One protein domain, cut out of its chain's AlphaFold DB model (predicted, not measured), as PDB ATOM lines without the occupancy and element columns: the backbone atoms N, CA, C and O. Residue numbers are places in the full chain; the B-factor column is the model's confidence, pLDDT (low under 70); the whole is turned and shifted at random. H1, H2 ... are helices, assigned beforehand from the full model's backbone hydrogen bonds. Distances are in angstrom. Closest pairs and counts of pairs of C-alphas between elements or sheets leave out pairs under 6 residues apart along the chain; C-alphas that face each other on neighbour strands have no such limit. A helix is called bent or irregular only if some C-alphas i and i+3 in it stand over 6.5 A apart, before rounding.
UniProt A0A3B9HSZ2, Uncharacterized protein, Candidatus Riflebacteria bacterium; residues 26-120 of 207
ATOM      1  N   ALA A  26     127.299 229.309 152.943       79.38
ATOM      2  CA  ALA A  26     127.555 230.562 153.654       79.38
ATOM      3  C   ALA A  26     126.785 230.662 154.984       79.38
ATOM      4  O   ALA A  26     127.354 231.102 155.980       79.38
ATOM      5  N   MET A  27     125.523 230.211 155.037       76.75
ATOM      6  CA  MET A  27     124.764 230.153 156.296       76.75
ATOM      7  C   MET A  27     125.396 229.201 157.314       76.75
ATOM      8  O   MET A  27     125.500 229.548 158.486       76.75
ATOM      9  N   MET A  28     125.835 228.018 156.874       81.25
ATOM     10  CA  MET A  28     126.454 227.038 157.768       81.25
ATOM     11  C   MET A  28     127.783 227.559 158.336       81.25
ATOM     12  O   MET A  28     128.083 227.353 159.510       81.25
ATOM     13  N   LEU A  29     128.546 228.294 157.523       82.44
ATOM     14  CA  LEU A  29     129.811 228.905 157.928       82.44
ATOM     15  C   LEU A  29     129.591 230.077 158.898       82.44
ATOM     16  O   LEU A  29     130.276 230.161 159.913       82.44
ATOM     17  N   MET A  30     128.591 230.929 158.651       85.31
ATOM     18  CA  MET A  30     128.216 232.008 159.578       85.31
ATOM     19  C   MET A  30     127.744 231.466 160.933       85.31
ATOM     20  O   MET A  30     128.113 232.020 161.968       85.31
ATOM     21  N   LEU A  31     126.991 230.360 160.945       84.44
ATOM     22  CA  LEU A  31     126.581 229.689 162.182       84.44
ATOM     23  C   LEU A  31     127.798 229.177 162.968       84.44
ATOM     24  O   LEU A  31     127.884 229.375 164.177       84.44
ATOM     25  N   LEU A  32     128.763 228.561 162.282       87.06
ATOM     26  CA  LEU A  32     129.982 228.051 162.909       87.06
ATOM     27  C   LEU A  32     130.826 229.179 163.521       87.06
ATOM     28  O   LEU A  32     131.305 229.053 164.646       87.06
ATOM     29  N   VAL A  33     130.952 230.310 162.820       88.44
ATOM     30  CA  VAL A  33     131.644 231.499 163.341       88.44
ATOM     31  C   VAL A  33     130.925 232.058 164.570       88.44
ATOM     32  O   VAL A  33     131.582 232.364 165.563       88.44
ATOM     33  N   ALA A  34     129.592 232.134 164.552       85.06
ATOM     34  CA  ALA A  34     128.814 232.596 165.699       85.06
ATOM     35  C   ALA A  34     128.999 231.694 166.932       85.06
ATOM     36  O   ALA A  34     129.154 232.206 168.039       85.06
ATOM     37  N   ILE A  35     129.059 230.369 166.748       87.19
ATOM     38  CA  ILE A  35     129.306 229.418 167.843       87.19
ATOM     39  C   ILE A  35     130.715 229.606 168.420       87.19
ATOM     40  O   ILE A  35     130.868 229.648 169.639       87.19
ATOM     41  N   ILE A  36     131.741 229.770 167.576       88.50
ATOM     42  CA  ILE A  36     133.129 229.957 168.035       88.50
ATOM     43  C   ILE A  36     133.263 231.265 168.818       88.50
ATOM     44  O   ILE A  36     133.812 231.272 169.918       88.50
ATOM     45  N   VAL A  37     132.724 232.364 168.285       87.25
ATOM     46  CA  VAL A  37     132.756 233.668 168.962       87.25
ATOM     47  C   VAL A  37     131.954 233.621 170.266       87.25
ATOM     48  O   VAL A  37     132.448 234.084 171.292       87.25
ATOM     49  N   GLY A  38     130.777 232.988 170.265       82.12
ATOM     50  CA  GLY A  38     129.979 232.767 171.475       82.12
ATOM     51  C   GLY A  38     130.727 231.959 172.541       82.12
ATOM     52  O   GLY A  38     130.731 232.341 173.708       82.12
ATOM     53  N   SER A  39     131.438 230.901 172.136       81.44
ATOM     54  CA  SER A  39     132.240 230.051 173.034       81.44
ATOM     55  C   SER A  39     133.380 230.823 173.705       81.44
ATOM     56  O   SER A  39     133.627 230.659 174.898       81.44
ATOM     57  N   ILE A  40     134.069 231.686 172.950       81.94
ATOM     58  CA  ILE A  40     135.182 232.494 173.470       81.94
ATOM     59  C   ILE A  40     134.676 233.518 174.488       81.94
ATOM     60  O   ILE A  40     135.290 233.685 175.540       81.94
ATOM     61  N   ILE A  41     133.551 234.178 174.200       76.12
ATOM     62  CA  ILE A  41     132.953 235.164 175.109       76.12
ATOM     63  C   ILE A  41     132.479 234.481 176.401       76.12
ATOM     64  O   ILE A  41     132.760 234.982 177.487       76.12
ATOM     65  N   ALA A  42     131.844 233.309 176.309       68.62
ATOM     66  CA  ALA A  42     131.384 232.556 177.479       68.62
ATOM     67  C   ALA A  42     132.537 232.166 178.426       68.62
ATOM     68  O   ALA A  42     132.431 232.333 179.641       68.62
ATOM     69  N   LEU A  43     133.672 231.716 177.879       71.50
ATOM     70  CA  LEU A  43     134.846 231.335 178.676       71.50
ATOM     71  C   LEU A  43     135.505 232.513 179.405       71.50
ATOM     72  O   LEU A  43     136.148 232.308 180.431       71.50
ATOM     73  N   GLN A  44     135.358 233.737 178.896       67.56
ATOM     74  CA  GLN A  44     135.923 234.929 179.536       67.56
ATOM     75  C   GLN A  44     135.074 235.434 180.709       67.56
ATOM     76  O   GLN A  44     135.614 236.072 181.611       67.56
ATOM     77  N   ILE A  45     133.770 235.145 180.719       61.06
ATOM     78  CA  ILE A  45     132.829 235.663 181.724       61.06
ATOM     79  C   ILE A  45     132.758 234.748 182.959       61.06
ATOM     80  O   ILE A  45     132.733 235.248 184.083       61.06
ATOM     81  N   LEU A  46     132.844 233.425 182.780       60.03
ATOM     82  CA  LEU A  46     132.802 232.437 183.871       60.03
ATOM     83  C   LEU A  46     133.763 232.704 185.055       60.03
ATOM     84  O   LEU A  46     133.307 232.681 186.201       60.03
ATOM     85  N   PRO A  47     135.065 233.001 184.856       56.62
ATOM     86  CA  PRO A  47     135.968 233.235 185.987       56.62
ATOM     87  C   PRO A  47     135.639 234.520 186.763       56.62
ATOM     88  O   PRO A  47     136.001 234.642 187.934       56.62
ATOM     89  N   ALA A  48     134.945 235.481 186.142       59.47
ATOM     90  CA  ALA A  48     134.536 236.709 186.812       59.47
ATOM     91  C   ALA A  48     133.349 236.474 187.760       59.47
ATOM     92  O   ALA A  48     133.315 237.055 188.845       59.47
ATOM     93  N   GLU A  49     132.414 235.593 187.400       56.09
ATOM     94  CA  GLU A  49     131.227 235.289 188.211       56.09
ATOM     95  C   GLU A  49     131.565 234.506 189.479       56.09
ATOM     96  O   GLU A  49     131.148 234.892 190.576       56.09
ATOM     97  N   GLU A  50     132.382 233.454 189.367       58.59
ATOM     98  CA  GLU A  50     132.846 232.711 190.544       58.59
ATOM     99  C   GLU A  50     133.622 233.614 191.505       58.59
ATOM    100  O   GLU A  50     133.491 233.499 192.720       58.59
ATOM    101  N   MET A  51     134.418 234.547 190.983       67.81
ATOM    102  CA  MET A  51     135.186 235.458 191.825       67.81
ATOM    103  C   MET A  51     134.293 236.490 192.527       67.81
ATOM    104  O   MET A  51     134.530 236.806 193.691       67.81
ATOM    105  N   ILE A  52     133.275 237.030 191.850       62.59
ATOM    106  CA  ILE A  52     132.350 238.008 192.447       62.59
ATOM    107  C   ILE A  52     131.466 237.339 193.501       62.59
ATOM    108  O   ILE A  52     131.317 237.884 194.594       62.59
ATOM    109  N   THR A  53     130.928 236.156 193.207       61.47
ATOM    110  CA  THR A  53     130.105 235.400 194.162       61.47
ATOM    111  C   THR A  53     130.920 234.980 195.381       61.47
ATOM    112  O   THR A  53     130.487 235.240 196.501       61.47
ATOM    113  N   ARG A  54     132.144 234.463 195.195       59.19
ATOM    114  CA  ARG A  54     133.058 234.155 196.311       59.19
ATOM    115  C   ARG A  54     133.364 235.386 197.158       59.19
ATOM    116  O   ARG A  54     133.214 235.320 198.370       59.19
ATOM    117  N   ARG A  55     133.691 236.528 196.544       62.59
ATOM    118  CA  ARG A  55     133.928 237.784 197.282       62.59
ATOM    119  C   ARG A  55     132.692 238.275 198.036       62.59
ATOM    120  O   ARG A  55     132.831 238.890 199.090       62.59
ATOM    121  N   GLY A  56     131.495 238.055 197.495       58.97
ATOM    122  CA  GLY A  56     130.238 238.373 198.174       58.97
ATOM    123  C   GLY A  56     130.017 237.496 199.408       58.97
ATOM    124  O   GLY A  56     129.714 238.013 200.484       58.97
ATOM    125  N   VAL A  57     130.239 236.187 199.268       63.34
ATOM    126  CA  VAL A  57     130.153 235.219 200.373       63.34
ATOM    127  C   VAL A  57     131.209 235.506 201.444       63.34
ATOM    128  O   VAL A  57     130.886 235.528 202.623       63.34
ATOM    129  N   GLU A  58     132.449 235.809 201.060       65.06
ATOM    130  CA  GLU A  58     133.521 236.163 202.003       65.06
ATOM    131  C   GLU A  58     133.167 237.411 202.820       65.06
ATOM    132  O   GLU A  58     133.255 237.398 204.044       65.06
ATOM    133  N   LYS A  59     132.684 238.476 202.168       65.12
ATOM    134  CA  LYS A  59     132.304 239.710 202.872       65.12
ATOM    135  C   LYS A  59     131.123 239.527 203.817       65.12
ATOM    136  O   LYS A  59     131.101 240.132 204.883       65.12
ATOM    137  N   THR A  60     130.116 238.763 203.402       64.88
ATOM    138  CA  THR A  60     128.948 238.487 204.254       64.88
ATOM    139  C   THR A  60     129.360 237.652 205.458       64.88
ATOM    140  O   THR A  60     129.030 238.014 206.584       64.88
ATOM    141  N   PHE A  61     130.197 236.639 205.241       74.50
ATOM    142  CA  PHE A  61     130.764 235.822 206.307       74.50
ATOM    143  C   PHE A  61     131.609 236.633 207.302       74.50
ATOM    144  O   PHE A  61     131.464 236.459 208.510       74.50
ATOM    145  N   ASP A  62     132.435 237.569 206.825       70.12
ATOM    146  CA  ASP A  62     133.220 238.459 207.692       70.12
ATOM    147  C   ASP A  62     132.323 239.317 208.602       70.12
ATOM    148  O   ASP A  62     132.607 239.492 209.791       70.12
ATOM    149  N   VAL A  63     131.216 239.840 208.063       74.19
ATOM    150  CA  VAL A  63     130.245 240.637 208.831       74.19
ATOM    151  C   VAL A  63     129.522 239.772 209.863       74.19
ATOM    152  O   VAL A  63     129.405 240.179 211.021       74.19
ATOM    153  N   GLU A  64     129.073 238.579 209.479       76.56
ATOM    154  CA  GLU A  64     128.397 237.642 210.385       76.56
ATOM    155  C   GLU A  64     129.316 237.188 211.526       76.56
ATOM    156  O   GLU A  64     128.915 237.199 212.691       76.56
ATOM    157  N   LEU A  65     130.579 236.869 211.226       81.75
ATOM    158  CA  LEU A  65     131.577 236.540 212.245       81.75
ATOM    159  C   LEU A  65     131.847 237.709 213.192       81.75
ATOM    160  O   LEU A  65     132.011 237.496 214.395       81.75
ATOM    161  N   SER A  66     131.882 238.940 212.678       77.19
ATOM    162  CA  SER A  66     132.044 240.131 213.514       77.19
ATOM    163  C   SER A  66     130.876 240.299 214.488       77.19
ATOM    164  O   SER A  66     131.103 240.565 215.665       77.19
ATOM    165  N   GLN A  67     129.638 240.104 214.023       78.75
ATOM    166  CA  GLN A  67     128.441 240.184 214.870       78.75
ATOM    167  C   GLN A  67     128.410 239.075 215.921       78.75
ATOM    168  O   GLN A  67     128.075 239.325 217.077       78.75
ATOM    169  N   LEU A  68     128.792 237.853 215.540       82.81
ATOM    170  CA  LEU A  68     128.918 236.736 216.473       82.81
ATOM    171  C   LEU A  68     129.953 237.027 217.557       82.81
ATOM    172  O   LEU A  68     129.697 236.766 218.730       82.81
ATOM    173  N   ARG A  69     131.106 237.590 217.182       85.50
ATOM    174  CA  ARG A  69     132.145 237.969 218.140       85.50
ATOM    175  C   ARG A  69     131.649 239.024 219.120       85.50
ATOM    176  O   ARG A  69     131.807 238.841 220.319       85.50
ATOM    177  N   GLU A  70     131.018 240.080 218.621       81.12
ATOM    178  CA  GLU A  70     130.443 241.128 219.467       81.12
ATOM    179  C   GLU A  70     129.381 240.560 220.420       81.12
ATOM    180  O   GLU A  70     129.410 240.836 221.617       81.12
ATOM    181  N   ALA A  71     128.489 239.700 219.923       83.12
ATOM    182  CA  ALA A  71     127.466 239.051 220.736       83.12
ATOM    183  C   ALA A  71     128.064 238.153 221.834       83.12
ATOM    184  O   ALA A  71     127.554 238.128 222.955       83.12
ATOM    185  N   LEU A  72     129.150 237.435 221.534       84.94
ATOM    186  CA  LEU A  72     129.873 236.621 222.511       84.94
ATOM    187  C   LEU A  72     130.590 237.481 223.555       84.94
ATOM    188  O   LEU A  72     130.519 237.160 224.739       84.94
ATOM    189  N   ASP A  73     131.225 238.579 223.145       84.00
ATOM    190  CA  ASP A  73     131.875 239.517 224.065       84.00
ATOM    191  C   ASP A  73     130.837 240.143 225.015       84.00
ATOM    192  O   ASP A  73     131.051 240.207 226.227       84.00
ATOM    193  N   LEU A  74     129.665 240.530 224.500       81.38
ATOM    194  CA  LEU A  74     128.556 241.034 225.315       81.38
ATOM    195  C   LEU A  74     128.028 239.981 226.297       81.38
ATOM    196  O   LEU A  74     127.860 240.284 227.478       81.38
ATOM    197  N   ALA A  75     127.812 238.746 225.839       83.75
ATOM    198  CA  ALA A  75     127.383 237.644 226.698       83.75
ATOM    199  C   ALA A  75     128.423 237.322 227.787       83.75
ATOM    200  O   ALA A  75     128.060 237.007 228.921       83.75
ATOM    201  N   TYR A  76     129.714 237.446 227.470       83.06
ATOM    202  CA  TYR A  76     130.797 237.297 228.437       83.06
ATOM    203  C   TYR A  76     130.749 238.389 229.512       83.06
ATOM    204  O   TYR A  76     130.761 238.075 230.702       83.06
ATOM    205  N   TYR A  77     130.627 239.663 229.121       82.06
ATOM    206  CA  TYR A  77     130.500 240.770 230.078       82.06
ATOM    207  C   TYR A  77     129.220 240.700 230.916       82.06
ATOM    208  O   TYR A  77     129.214 241.159 232.058       82.06
ATOM    209  N   ALA A  78     128.158 240.105 230.377       82.12
ATOM    210  CA  ALA A  78     126.920 239.840 231.099       82.12
ATOM    211  C   ALA A  78     127.017 238.652 232.081       82.12
ATOM    212  O   ALA A  78     126.069 238.410 232.824       82.12
ATOM    213  N   GLY A  79     128.137 237.915 232.107       80.69
ATOM    214  CA  GLY A  79     128.320 236.729 232.956       80.69
ATOM    215  C   GLY A  79     127.586 235.484 232.446       80.69
ATOM    216  O   GLY A  79     127.477 234.476 233.128       80.69
ATOM    217  N   GLU A  80     127.076 235.494 231.220       83.25
ATOM    218  CA  GLU A  80     126.191 234.430 230.743       83.25
ATOM    219  C   GLU A  80     126.903 233.183 230.206       83.25
ATOM    220  O   GLU A  80     126.265 232.176 229.876       83.25
ATOM    221  N   MET A  81     128.226 233.252 230.110       80.62
ATOM    222  CA  MET A  81     129.078 232.126 229.734       80.62
ATOM    223  C   MET A  81     129.494 231.269 230.929       80.62
ATOM    224  O   MET A  81     129.879 230.116 230.743       80.62
ATOM    225  N   ASP A  82     129.430 231.817 232.142       79.25
ATOM    226  CA  ASP A  82     129.828 231.111 233.353       79.25
ATOM    227  C   ASP A  82     128.595 230.433 233.983       79.25
ATOM    228  O   ASP A  82     127.601 231.116 234.244       79.25
ATOM    229  N   PRO A  83     128.616 229.110 234.234       75.06
ATOM    230  CA  PRO A  83     127.509 228.401 234.881       75.06
ATOM    231  C   PRO A  83     127.072 229.000 236.226       75.06
ATOM    232  O   PRO A  83     125.898 228.861 236.576       75.06
ATOM    233  N   ASP A  84     127.965 229.678 236.953       74.44
ATOM    234  CA  ASP A  84     127.656 230.255 238.268       74.44
ATOM    235  C   ASP A  84     126.909 231.597 238.179       74.44
ATOM    236  O   ASP A  84     126.247 232.007 239.135       74.44
ATOM    237  N   THR A  85     126.991 232.288 237.036       71.88
ATOM    238  CA  THR A  85     126.376 233.616 236.837       71.88
ATOM    239  C   THR A  85     125.360 233.660 235.695       71.88
ATOM    240  O   THR A  85     124.597 234.623 235.587       71.88
ATOM    241  N   ALA A  86     125.259 232.591 234.904       73.75
ATOM    242  CA  ALA A  86     124.294 232.471 233.824       73.75
ATOM    243  C   ALA A  86     122.841 232.477 234.322       73.75
ATOM    244  O   ALA A  86     122.452 231.763 235.254       73.75
ATOM    245  N   LEU A  87     122.005 233.252 233.628       67.25
ATOM    246  CA  LEU A  87     120.577 233.345 233.907       67.25
ATOM    247  C   LEU A  87     119.919 231.957 233.800       67.25
ATOM    248  O   LEU A  87     119.970 231.312 232.753       67.25
ATOM    249  N   GLY A  88     119.288 231.497 234.881       67.06
ATOM    250  CA  GLY A  88     118.544 230.231 234.890       67.06
ATOM    251  C   GLY A  88     119.399 228.960 234.812       67.06
ATOM    252  O   GLY A  88     118.866 227.923 234.425       67.06
ATOM    253  N   SER A  89     120.691 229.022 235.171       70.50
ATOM    254  CA  SER A  89     121.619 227.873 235.149       70.50
ATOM    255  C   SER A  89     121.820 227.244 233.763       70.50
ATOM    256  O   SER A  89     122.201 226.079 233.653       70.50
ATOM    257  N   ASP A  90     121.578 228.017 232.704       78.25
ATOM    258  CA  ASP A  90     121.780 227.603 231.318       78.25
ATOM    259  C   ASP A  90     122.912 228.439 230.696       78.25
ATOM    260  O   ASP A  90     122.655 229.495 230.128       78.25
ATOM    261  N   PRO A  91     124.191 228.066 230.840       83.31
ATOM    262  CA  PRO A  91     125.284 228.847 230.268       83.31
ATOM    263  C   PRO A  91     125.340 228.735 228.738       83.31
ATOM    264  O   PRO A  91     124.957 227.726 228.130       83.31
ATOM    265  N   ILE A  92     125.875 229.775 228.096       83.31
ATOM    266  CA  ILE A  92     126.223 229.732 226.671       83.31
ATOM    267  C   ILE A  92     127.567 229.010 226.538       83.31
ATOM    268  O   ILE A  92     128.626 229.585 226.777       83.31
ATOM    269  N   ILE A  93     127.517 227.730 226.163       82.75
ATOM    270  CA  ILE A  93     128.703 226.881 226.028       82.75
ATOM    271  C   ILE A  93     129.215 226.938 224.589       82.75
ATOM    272  O   ILE A  93     128.544 226.504 223.654       82.75
ATOM    273  N   LEU A  94     130.444 227.420 224.422       78.06
ATOM    274  CA  LEU A  94     131.176 227.332 223.163       78.06
ATOM    275  C   LEU A  94     131.855 225.962 223.069       78.06
ATOM    276  O   LEU A  94     132.780 225.664 223.824       78.06
ATOM    277  N   ALA A  95     131.416 225.128 222.130       79.44
ATOM    278  CA  ALA A  95     132.071 223.861 221.816       79.44
ATOM    279  C   ALA A  95     132.368 223.753 220.317       79.44
ATOM    280  O   ALA A  95     131.853 224.511 219.501       79.44
ATOM    281  N   THR A  96     133.225 222.803 219.948       81.88
ATOM    282  CA  THR A  96     133.695 222.618 218.565       81.88
ATOM    283  C   THR A  96     132.750 221.788 217.697       81.88
ATOM    284  O   THR A  96     132.996 221.637 216.502       81.88
ATOM    285  N   SER A  97     131.676 221.226 218.262       85.94
ATOM    286  CA  SER A  97     130.711 220.450 217.487       85.94
ATOM    287  C   SER A  97     129.709 221.376 216.778       85.94
ATOM    288  O   SER A  97     129.213 222.321 217.395       85.94
ATOM    289  N   PRO A  98     129.341 221.101 215.510       79.88
ATOM    290  CA  PRO A  98     128.388 221.938 214.773       79.88
ATOM    291  C   PRO A  98     127.047 222.117 215.495       79.88
ATOM    292  O   PRO A  98     126.473 223.201 215.491       79.88
ATOM    293  N   ALA A  99     126.570 221.065 216.165       83.06
ATOM    294  CA  ALA A  99     125.325 221.105 216.925       83.06
ATOM    295  C   ALA A  99     125.401 222.052 218.135       83.06
ATOM    296  O   ALA A  99     124.461 222.801 218.379       83.06
ATOM    297  N   ALA A 100     126.524 222.060 218.860       81.00
ATOM    298  CA  ALA A 100     126.696 222.939 220.014       81.00
ATOM    299  C   ALA A 100     126.894 224.403 219.602       81.00
ATOM    300  O   ALA A 100     126.387 225.298 220.270       81.00
ATOM    301  N   ILE A 101     127.568 224.655 218.472       83.38
ATOM    302  CA  ILE A 101     127.666 226.002 217.892       83.38
ATOM    303  C   ILE A 101     126.268 226.522 217.547       83.38
ATOM    304  O   ILE A 101     125.918 227.639 217.919       83.38
ATOM    305  N   GLN A 102     125.440 225.697 216.900       83.94
ATOM    306  CA  GLN A 102     124.067 226.072 216.569       83.94
ATOM    307  C   GLN A 102     123.233 226.364 217.825       83.94
ATOM    308  O   GLN A 102     122.457 227.319 217.848       83.94
ATOM    309  N   GLU A 103     123.394 225.570 218.883       86.06
ATOM    310  CA  GLU A 103     122.713 225.799 220.158       86.06
ATOM    311  C   GLU A 103     123.151 227.118 220.812       86.06
ATOM    312  O   GLU A 103     122.302 227.895 221.254       86.06
ATOM    313  N   ALA A 104     124.452 227.419 220.812       85.81
ATOM    314  CA  ALA A 104     124.980 228.684 221.317       85.81
ATOM    315  C   ALA A 104     124.429 229.888 220.533       85.81
ATOM    316  O   ALA A 104     123.987 230.864 221.139       85.81
ATOM    317  N   ILE A 105     124.369 229.799 219.199       85.38
ATOM    318  CA  ILE A 105     123.772 230.833 218.335       85.38
ATOM    319  C   ILE A 105     122.285 231.024 218.660       85.38
ATOM    320  O   ILE A 105     121.817 232.156 218.798       85.38
ATOM    321  N   ASN A 106     121.538 229.933 218.846       85.62
ATOM    322  CA  ASN A 106     120.124 230.003 219.212       85.62
ATOM    323  C   ASN A 106     119.923 230.683 220.576       85.62
ATOM    324  O   ASN A 106     119.011 231.501 220.717       85.62
ATOM    325  N   LYS A 107     120.783 230.398 221.565       85.81
ATOM    326  CA  LYS A 107     120.759 231.065 222.879       85.81
ATOM    327  C   LYS A 107     121.082 232.556 222.760       85.81
ATOM    328  O   LYS A 107     120.366 233.371 223.339       85.81
ATOM    329  N   LEU A 108     122.083 232.930 221.962       83.25
ATOM    330  CA  LEU A 108     122.423 234.335 221.700       83.25
ATOM    331  C   LEU A 108     121.274 235.096 221.020       83.25
ATOM    332  O   LEU A 108     121.022 236.250 221.365       83.25
ATOM    333  N   HIS A 109     120.539 234.458 220.104       81.94
ATOM    334  CA  HIS A 109     119.323 235.037 219.524       81.94
ATOM    335  C   HIS A 109     118.184 235.150 220.539       81.94
ATOM    336  O   HIS A 109     117.547 236.198 220.622       81.94
ATOM    337  N   ALA A 110     117.927 234.098 221.323       82.62
ATOM    338  CA  ALA A 110     116.851 234.077 222.315       82.62
ATOM    339  C   ALA A 110     117.030 235.156 223.394       82.62
ATOM    340  O   ALA A 110     116.049 235.715 223.880       82.62
ATOM    341  N   ARG A 111     118.284 235.464 223.739       78.75
ATOM    342  CA  ARG A 111     118.646 236.501 224.716       78.75
ATOM    343  C   ARG A 111     118.844 237.887 224.103       78.75
ATOM    344  O   ARG A 111     119.006 238.855 224.833       78.75
ATOM    345  N   GLY A 112     118.790 237.993 222.776       74.38
ATOM    346  CA  GLY A 112     118.842 239.266 222.058       74.38
ATOM    347  C   GLY A 112     120.243 239.851 221.850       74.38
ATOM    348  O   GLY A 112     120.337 240.983 221.385       74.38
ATOM    349  N   TYR A 113     121.315 239.106 222.140       79.31
ATOM    350  CA  TYR A 113     122.691 239.531 221.834       79.31
ATOM    351  C   TYR A 113     122.979 239.498 220.335       79.31
ATOM    352  O   TYR A 113     123.667 240.361 219.799       79.31
ATOM    353  N   LEU A 114     122.431 238.495 219.652       77.88
ATOM    354  CA  LEU A 114     122.509 238.374 218.205       77.88
ATOM    355  C   LEU A 114     121.300 239.057 217.578       77.88
ATOM    356  O   LEU A 114     120.146 238.681 217.825       77.88
ATOM    357  N   ARG A 115     121.570 240.051 216.729       66.25
ATOM    358  CA  ARG A 115     120.532 240.781 216.004       66.25
ATOM    359  C   ARG A 115     119.749 239.788 215.150       66.25
ATOM    360  O   ARG A 115     120.311 239.112 214.293       66.25
ATOM    361  N   SER A 116     118.447 239.665 215.390       60.53
ATOM    362  CA  SER A 116     117.611 238.867 214.500       60.53
ATOM    363  C   SER A 116     117.558 239.560 213.143       60.53
ATOM    364  O   SER A 116     117.313 240.761 213.063       60.53
ATOM    365  N   ASN A 117     117.683 238.776 212.077       56.41
ATOM    366  CA  ASN A 117     117.300 239.152 210.716       56.41
ATOM    367  C   ASN A 117     115.853 239.685 210.598       56.41
ATOM    368  O   ASN A 117     115.491 240.254 209.574       56.41
ATOM    369  N   LYS A 118     115.032 239.533 211.647       49.88
ATOM    370  CA  LYS A 118     113.673 240.077 211.766       49.88
ATOM    371  C   LYS A 118     113.597 241.430 212.485       49.88
ATOM    372  O   LYS A 118     112.575 242.102 212.372       49.88
ATOM    373  N   VAL A 119     114.624 241.833 213.243       51.69
ATOM    374  CA  VAL A 119     114.662 243.142 213.921       51.69
ATOM    375  C   VAL A 119     115.155 244.167 212.914       51.69
ATOM    376  O   VAL A 119     116.352 244.369 212.716       51.69
ATOM    377  N   LYS A 120     114.182 244.767 212.243       52.56
ATOM    378  CA  LYS A 120     114.376 245.749 211.191       52.56
ATOM    379  C   LYS A 120     114.169 247.159 211.724       52.56
ATOM    380  O   LYS A 120     113.370 247.355 212.638       52.56
TER     381      LYS A 120
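AT A GLANCE: This is residues 26 to 120 of the 207 residues of an uncharacterized protein of Candidatus Riflebacteria bacterium (UniProt A0A3B9HSZ2). One long, gently bent helix, H1, makes the length of this domain, and its residues 26 to 63 stick out as a free arm from a small head. In the head, the long link of residues 78 to 97 folds back from the end of H1, and the short helix H2 packs at a steep angle on H1's last turns. The printed part has 95 residues with two named helices, H1 then H2, and no named strand; the class is all helix. The whole is extended, a rod with a radius of gyration of the C-alphas of 24.7 A and spans of 84 by 30 by 18 A.

HOW THE PARTS SIT: H1, residues 26 to 77, was assigned as one helix by its hydrogen bonds but is bent: C-alphas 44 and 47 are 6.7 A apart. Its arms, H1a, residues 26 to 44, and H1b, residues 47 to 77, stand at a shallow tilt of 25 degrees. H2, residues 98 to 110, only just touches H1b, with 3 pairs of C-alphas within 8 A; the closest are those of Ala 71 and Leu 108, 7.0 A apart. H1b touches H2 with residues 71 to 75 alone, and H2 touches H1b with residue 108 alone. H1b and H2 run the same way at a steep tilt of 64 degrees. H1a and H2 are apart. In H1a, H1b and H2 every O i to N i+4 pair is within hydrogen-bond range.

IN THESE COORDINATES: H1a begins at C-alpha 26, (127.555, 230.562, 153.654), and measures 27.5 A. H1b measures 45.1 A and ends at C-alpha 77, (130.500, 240.770, 230.078). H2 measures 18.4 A and ends at C-alpha 110, (116.851, 234.077, 222.315).

THE WHOLE: The two C-alphas farthest apart, those of Ala 26 and Asp 84, are 84.6 A apart. Without residues 26 to 63, which stand free, the body spans 33 by 24 by 17 A. The link from H1 to H2, 20 residues, is long, and the printed part has no cut. Mean pLDDT of the printed part is 75.6; residues 42, 44 to 60, 87 to 88 and 115 to 120 are under 70.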